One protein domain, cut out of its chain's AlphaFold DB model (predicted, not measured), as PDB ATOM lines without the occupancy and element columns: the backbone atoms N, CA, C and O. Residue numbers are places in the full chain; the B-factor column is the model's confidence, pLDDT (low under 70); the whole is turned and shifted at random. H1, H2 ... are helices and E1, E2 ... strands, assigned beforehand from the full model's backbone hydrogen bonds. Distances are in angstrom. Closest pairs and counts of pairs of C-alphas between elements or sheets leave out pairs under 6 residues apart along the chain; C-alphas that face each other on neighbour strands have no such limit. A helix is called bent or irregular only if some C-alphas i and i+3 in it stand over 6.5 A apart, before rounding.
ATOM      1  N   GLY A   2     -44.755   5.786   8.702       96.81
ATOM      2  CA  GLY A   2     -43.833   5.922   7.571       96.81
ATOM      3  C   GLY A   2     -43.814   4.660   6.709       96.81
ATOM      4  O   GLY A   2     -43.957   3.564   7.249       96.81
ATOM      5  N   ILE A   3     -43.629   4.822   5.399       97.62
ATOM      6  CA  ILE A   3     -43.486   3.738   4.418       97.62
ATOM      7  C   ILE A   3     -42.058   3.718   3.880       97.62
ATOM      8  O   ILE A   3     -41.575   4.719   3.347       97.62
ATOM      9  N   ILE A   4     -41.413   2.560   3.973       97.44
ATOM     10  CA  ILE A   4     -40.103   2.277   3.385       97.44
ATOM     11  C   ILE A   4     -40.336   1.225   2.296       97.44
ATOM     12  O   ILE A   4     -40.869   0.157   2.594       97.44
ATOM     13  N   GLN A   5     -40.003   1.544   1.044       94.88
ATOM     14  CA  GLN A   5     -40.295   0.666  -0.104       94.88
ATOM     15  C   GLN A   5     -39.193  -0.359  -0.378       94.88
ATOM     16  O   GLN A   5     -39.457  -1.407  -0.960       94.88
ATOM     17  N   GLU A   6     -37.968  -0.071   0.052       94.31
ATOM     18  CA  GLU A   6     -36.793  -0.897  -0.211       94.31
ATOM     19  C   GLU A   6     -36.024  -1.127   1.090       94.31
ATOM     20  O   GLU A   6     -35.958  -0.250   1.951       94.31
ATOM     21  N   GLU A   7     -35.445  -2.316   1.257       91.56
ATOM     22  CA  GLU A   7     -34.674  -2.648   2.454       91.56
ATOM     23  C   GLU A   7     -33.498  -1.676   2.640       91.56
ATOM     24  O   GLU A   7     -32.700  -1.461   1.731       91.56
ATOM     25  N   GLY A   8     -33.401  -1.069   3.827       92.94
ATOM     26  CA  GLY A   8     -32.401  -0.036   4.117       92.94
ATOM     27  C   GLY A   8     -32.654   1.312   3.431       92.94
ATOM     28  O   GLY A   8     -31.808   2.197   3.529       92.94
ATOM     29  N   GLY A   9     -33.789   1.473   2.749       95.31
ATOM     30  CA  GLY A   9     -34.202   2.723   2.129       95.31
ATOM     31  C   GLY A   9     -34.735   3.752   3.126       95.31
ATOM     32  O   GLY A   9     -34.984   3.474   4.301       95.31
ATOM     33  N   GLU A  10     -34.945   4.961   2.617       96.81
ATOM     34  CA  GLU A  10     -35.525   6.072   3.366       96.81
ATOM     35  C   GLU A  10     -37.056   5.978   3.443       96.81
ATOM     36  O   GLU A  10     -37.714   5.226   2.714       96.81
ATOM     37  N   VAL A  11     -37.650   6.793   4.316       96.69
ATOM     38  CA  VAL A  11     -39.107   6.951   4.371       96.69
ATOM     39  C   VAL A  11     -39.587   7.712   3.132       96.69
ATOM     40  O   VAL A  11     -39.261   8.878   2.936       96.69
ATOM     41  N   THR A  12     -40.401   7.053   2.311       97.19
ATOM     42  CA  THR A  12     -40.915   7.585   1.034       97.19
ATOM     43  C   THR A  12     -42.292   8.236   1.152       97.19
ATOM     44  O   THR A  12     -42.625   9.122   0.370       97.19
ATOM     45  N   ALA A  13     -43.089   7.818   2.135       97.31
ATOM     46  CA  ALA A  13     -44.384   8.409   2.450       97.31
ATOM     47  C   ALA A  13     -44.577   8.446   3.963       97.31
ATOM     48  O   ALA A  13     -44.133   7.541   4.676       97.31
ATOM     49  N   MET A  14     -45.238   9.491   4.458       95.94
ATOM     50  CA  MET A  14     -45.521   9.643   5.877       95.94
ATOM     51  C   MET A  14     -46.864  10.327   6.100       95.94
ATOM     52  O   MET A  14     -47.103  11.393   5.548       95.94
ATOM     53  N   GLU A  15     -47.680   9.742   6.972       96.62
ATOM     54  CA  GLU A  15     -48.955  10.311   7.422       96.62
ATOM     55  C   GLU A  15     -48.992  10.410   8.955       96.62
ATOM     56  O   GLU A  15     -48.400   9.570   9.649       96.62
ATOM     57  N   ARG A  16     -49.649  11.435   9.507       92.25
ATOM     58  CA  ARG A  16     -49.749  11.677  10.954       92.25
ATOM     59  C   ARG A  16     -51.210  11.876  11.346       92.25
ATOM     60  O   ARG A  16     -51.864  12.801  10.891       92.25
ATOM     61  N   TRP A  17     -51.666  11.074  12.302       94.38
ATOM     62  CA  TRP A  17     -52.950  11.270  12.966       94.38
ATOM     63  C   TRP A  17     -52.710  11.766  14.383       94.38
ATOM     64  O   TRP A  17     -51.899  11.191  15.114       94.38
ATOM     65  N   LEU A  18     -53.411  12.831  14.754       90.31
ATOM     66  CA  LEU A  18     -53.272  13.506  16.035       90.31
ATOM     67  C   LEU A  18     -54.652  13.656  16.673       90.31
ATOM     68  O   LEU A  18     -55.637  13.927  15.992       90.31
ATOM     69  N   ASP A  19     -54.699  13.470  17.986       89.75
ATOM     70  CA  ASP A  19     -55.855  13.743  18.831       89.75
ATOM     71  C   ASP A  19     -55.308  14.378  20.111       89.75
ATOM     72  O   ASP A  19     -54.434  13.805  20.767       89.75
ATOM     73  N   GLU A  20     -55.746  15.599  20.411       84.19
ATOM     74  CA  GLU A  20     -55.248  16.367  21.555       84.19
ATOM     75  C   GLU A  20     -55.954  15.998  22.866       84.19
ATOM     76  O   GLU A  20     -55.422  16.252  23.947       84.19
ATOM     77  N   GLU A  21     -57.140  15.391  22.789       86.00
ATOM     78  CA  GLU A  21     -58.019  15.196  23.942       86.00
ATOM     79  C   GLU A  21     -58.138  13.724  24.351       86.00
ATOM     80  O   GLU A  21     -58.419  13.421  25.515       86.00
ATOM     81  N   SER A  22     -57.925  12.796  23.415       89.88
ATOM     82  CA  SER A  22     -58.230  11.382  23.607       89.88
ATOM     83  C   SER A  22     -57.091  10.433  23.213       89.88
ATOM     84  O   SER A  22     -56.136  10.777  22.520       89.88
ATOM     85  N   ASP A  23     -57.177   9.184  23.686       91.50
ATOM     86  CA  ASP A  23     -56.258   8.125  23.264       91.50
ATOM     87  C   ASP A  23     -56.627   7.650  21.851       91.50
ATOM     88  O   ASP A  23     -57.432   6.728  21.682       91.50
ATOM     89  N   ILE A  24     -56.003   8.268  20.842       93.81
ATOM     90  CA  ILE A  24     -56.265   8.032  19.414       93.81
ATOM     91  C   ILE A  24     -56.183   6.557  19.001       93.81
ATOM     92  O   ILE A  24     -56.849   6.122  18.064       93.81
ATOM     93  N   ARG A  25     -55.427   5.740  19.743       91.81
ATOM     94  CA  ARG A  25     -55.278   4.297  19.487       91.81
ATOM     95  C   ARG A  25     -56.575   3.516  19.696       91.81
ATOM     96  O   ARG A  25     -56.640   2.346  19.341       91.81
ATOM     97  N   LYS A  26     -57.589   4.134  20.305       94.12
ATOM     98  CA  LYS A  26     -58.927   3.562  20.508       94.12
ATOM     99  C   LYS A  26     -59.947   4.084  19.496       94.12
ATOM    100  O   LYS A  26     -61.093   3.638  19.512       94.12
ATOM    101  N   ASN A  27     -59.558   5.017  18.629       96.38
ATOM    102  CA  ASN A  27     -60.446   5.603  17.639       96.38
ATOM    103  C   ASN A  27     -60.530   4.697  16.401       96.38
ATOM    104  O   ASN A  27     -59.605   4.631  15.592       96.38
ATOM    105  N   GLY A  28     -61.661   4.006  16.244       96.69
ATOM    106  CA  GLY A  28     -61.882   3.076  15.133       96.69
ATOM    107  C   GLY A  28     -61.809   3.722  13.745       96.69
ATOM    108  O   GLY A  28     -61.364   3.066  12.807       96.69
ATOM    109  N   ALA A  29     -62.192   4.996  13.610       96.75
ATOM    110  CA  ALA A  29     -62.102   5.709  12.336       96.75
ATOM    111  C   ALA A  29     -60.638   5.963  11.951       96.75
ATOM    112  O   ALA A  29     -60.232   5.637  10.840       96.75
ATOM    113  N   VAL A  30     -59.821   6.420  12.905       96.88
ATOM    114  CA  VAL A  30     -58.379   6.615  12.685       96.88
ATOM    115  C   VAL A  30     -57.686   5.290  12.375       96.88
ATOM    116  O   VAL A  30     -56.865   5.221  11.467       96.88
ATOM    117  N   ILE A  31     -58.038   4.208  13.075       96.38
ATOM    118  CA  ILE A  31     -57.492   2.876  12.772       96.38
ATOM    119  C   ILE A  31     -57.822   2.468  11.327       96.38
ATOM    120  O   ILE A  31     -56.960   1.923  10.639       96.38
ATOM    121  N   ALA A  32     -59.038   2.742  10.847       98.19
ATOM    122  CA  ALA A  32     -59.417   2.446   9.468       98.19
ATOM    123  C   ALA A  32     -58.594   3.260   8.452       98.19
ATOM    124  O   ALA A  32     -58.148   2.699   7.451       98.19
ATOM    125  N   GLU A  33     -58.335   4.541   8.723       98.31
ATOM    126  CA  GLU A  33     -57.477   5.386   7.880       98.31
ATOM    127  C   GLU A  33     -56.026   4.897   7.850       98.31
ATOM    128  O   GLU A  33     -55.429   4.799   6.780       98.31
ATOM    129  N   VAL A  34     -55.479   4.512   9.007       97.56
ATOM    130  CA  VAL A  34     -54.139   3.921   9.116       97.56
ATOM    131  C   VAL A  34     -54.030   2.664   8.250       97.56
ATOM    132  O   VAL A  34     -53.080   2.520   7.483       97.56
ATOM    133  N   LEU A  35     -55.010   1.759   8.337       97.44
ATOM    134  CA  LEU A  35     -55.032   0.533   7.535       97.44
ATOM    135  C   LEU A  35     -55.167   0.827   6.036       97.44
ATOM    136  O   LEU A  35     -54.495   0.183   5.230       97.44
ATOM    137  N   ALA A  36     -55.994   1.804   5.659       98.19
ATOM    138  CA  ALA A  36     -56.143   2.229   4.270       98.19
ATOM    139  C   ALA A  36     -54.837   2.811   3.707       98.19
ATOM    140  O   ALA A  36     -54.452   2.477   2.588       98.19
ATOM    141  N   PHE A  37     -54.125   3.620   4.498       98.38
ATOM    142  CA  PHE A  37     -52.824   4.171   4.125       98.38
ATOM    143  C   PHE A  37     -51.796   3.058   3.876       98.38
ATOM    144  O   PHE A  37     -51.193   3.021   2.806       98.38
ATOM    145  N   ILE A  38     -51.663   2.093   4.795       97.50
ATOM    146  CA  ILE A  38     -50.775   0.926   4.619       97.50
ATOM    147  C   ILE A  38     -51.118   0.171   3.328       97.50
ATOM    148  O   ILE A  38     -50.228  -0.135   2.536       97.50
ATOM    149  N   ALA A  39     -52.407  -0.114   3.113       97.06
ATOM    150  CA  ALA A  39     -52.874  -0.871   1.957       97.06
ATOM    151  C   ALA A  39     -52.613  -0.140   0.632       97.06
ATOM    152  O   ALA A  39     -52.205  -0.773  -0.333       97.06
ATOM    153  N   SER A  40     -52.785   1.185   0.588       97.75
ATOM    154  CA  SER A  40     -52.525   1.987  -0.620       97.75
ATOM    155  C   SER A  40     -51.058   2.011  -1.064       97.75
ATOM    156  O   SER A  40     -50.768   2.433  -2.180       97.75
ATOM    157  N   HIS A  41     -50.149   1.563  -0.198       97.19
ATOM    158  CA  HIS A  41     -48.715   1.496  -0.452       97.19
ATOM    159  C   HIS A  41     -48.197   0.061  -0.627       97.19
ATOM    160  O   HIS A  41     -46.983  -0.132  -0.647       97.19
ATOM    161  N   ASP A  42     -49.088  -0.935  -0.725       95.38
ATOM    162  CA  ASP A  42     -48.743  -2.349  -0.933       95.38
ATOM    163  C   ASP A  42     -47.681  -2.871   0.059       95.38
ATOM    164  O   ASP A  42     -46.808  -3.673  -0.277       95.38
ATOM    165  N   ALA A  43     -47.733  -2.394   1.310       94.81
ATOM    166  CA  ALA A  43     -46.721  -2.712   2.307       94.81
ATOM    167  C   ALA A  43     -46.685  -4.222   2.604       94.81
ATOM    168  O   ALA A  43     -47.657  -4.806   3.084       94.81
ATOM    169  N   PHE A  44     -45.529  -4.847   2.375       94.50
ATOM    170  CA  PHE A  44     -45.339  -6.283   2.600       94.50
ATOM    171  C   PHE A  44     -45.351  -6.669   4.088       94.50
ATOM    172  O   PHE A  44     -45.772  -7.765   4.457       94.50
ATOM    173  N   SER A  45     -44.867  -5.781   4.958       95.19
ATOM    174  CA  SER A  45     -44.797  -6.016   6.398       95.19
ATOM    175  C   SER A  45     -45.010  -4.723   7.176       95.19
ATOM    176  O   SER A  45     -44.793  -3.627   6.657       95.19
ATOM    177  N   VAL A  46     -45.449  -4.855   8.427       95.38
ATOM    178  CA  VAL A  46     -45.716  -3.729   9.324       95.38
ATOM    179  C   VAL A  46     -45.054  -4.002  10.664       95.38
ATOM    180  O   VAL A  46     -45.204  -5.084  11.231       95.38
ATOM    181  N   ILE A  47     -44.357  -2.998  11.194       93.88
ATOM    182  CA  ILE A  47     -43.824  -3.007  12.556       93.88
ATOM    183  C   ILE A  47     -44.580  -1.950  13.357       93.88
ATOM    184  O   ILE A  47     -44.582  -0.773  13.004       93.88
ATOM    185  N   SER A  48     -45.210  -2.378  14.449       92.31
ATOM    186  CA  SER A  48     -45.887  -1.499  15.401       92.31
ATOM    187  C   SER A  48     -45.521  -1.929  16.823       92.31
ATOM    188  O   SER A  48     -45.856  -3.046  17.221       92.31
ATOM    189  N   PRO A  49     -44.793  -1.101  17.591       90.81
ATOM    190  CA  PRO A  49     -44.482  -1.399  18.983       90.81
ATOM    191  C   PRO A  49     -45.754  -1.493  19.837       90.81
ATOM    192  O   PRO A  49     -46.652  -0.666  19.717       90.81
TER     193      PRO A  49
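Overview. This is residues 2 to 49 of the 87 residues of an uncharacterized protein of Iodobacter fluviatilis (UniProt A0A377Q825). A small two-strand hairpin, E1 and E2, makes one end of a loosely folded piece; from E2 a long link runs out to the far end, turns round near Glu 21, and the chain comes back through one helix, H1, which runs toward the hairpin. After H1 a tail, residues 41 to 49, runs on without a named element. The printed part has 48 residues, with two named strands and one named helix in the order E1, E2, H1; the sheet's order is E1 - E2, antiparallel. The class is mixed, helices and strands, although under half of the residues, 20 of 48, are in named elements. The whole is loose, with a radius of gyration of the C-alphas of 12.1 A, and its spans of 36 by 18 by 17 A only just make it a rod.

Arrangement. Start with the sheet, where E1, residues 2 to 4, and E2, residues 11 to 14, form a hairpin of antiparallel neighbour strands. The angle between their N-to-C directions is 153 degrees. Look at C-alphas 2 and 14, which face each other at 4.4 A, and at C-alphas 3 and 13, which face each other at 5.1 A. Across this pair, N 3 and O 13 are within hydrogen-bond range at 2.9 A, and so are N 12 and O 3 at 2.8 A. Now go outward to H1, residues 28 to 40. E1 and H1 have 1 pair of C-alphas within 8 A, those of Ile 3 and Ile 38, at 7.8 A. The centres of E1 and H1 are 14.1 A apart. In H1, every O i to N i+4 pair is within hydrogen-bond range.

Along the chain. Find C-alpha 2 at (-43.833, 5.922, 7.571); from there E1 runs to C-alpha 4 at (-40.103, 2.277, 3.385). E2, the longest strand by residues with 4, begins at C-alpha 11 and ends at C-alpha 14, 7.1 A away, while E1 measures 6.7 A from first to last C-alpha. Then find C-alpha 28 at (-61.882, 3.076, 15.133), where H1 begins; it runs 18.4 A to C-alpha 40 at (-52.525, 1.987, -0.620). H1 is not bent.

Size, cuts and confidence. The two C-alphas farthest apart are those of Glu 7 and Glu 21, at 36.4 A, while those of Gly 2 and Pro 49, the first and last printed, are 13.6 A apart. The link from E1 to E2 is short, with 6 residues. The link from E2 to H1 is long: residues 15 to 27 hold no named element, and their C-alphas lie 6 to 20 A from the mean of the C-alphas. The printed part has no cut. Its mean pLDDT is 94.8, and no printed residue is under 70 in this predicted model.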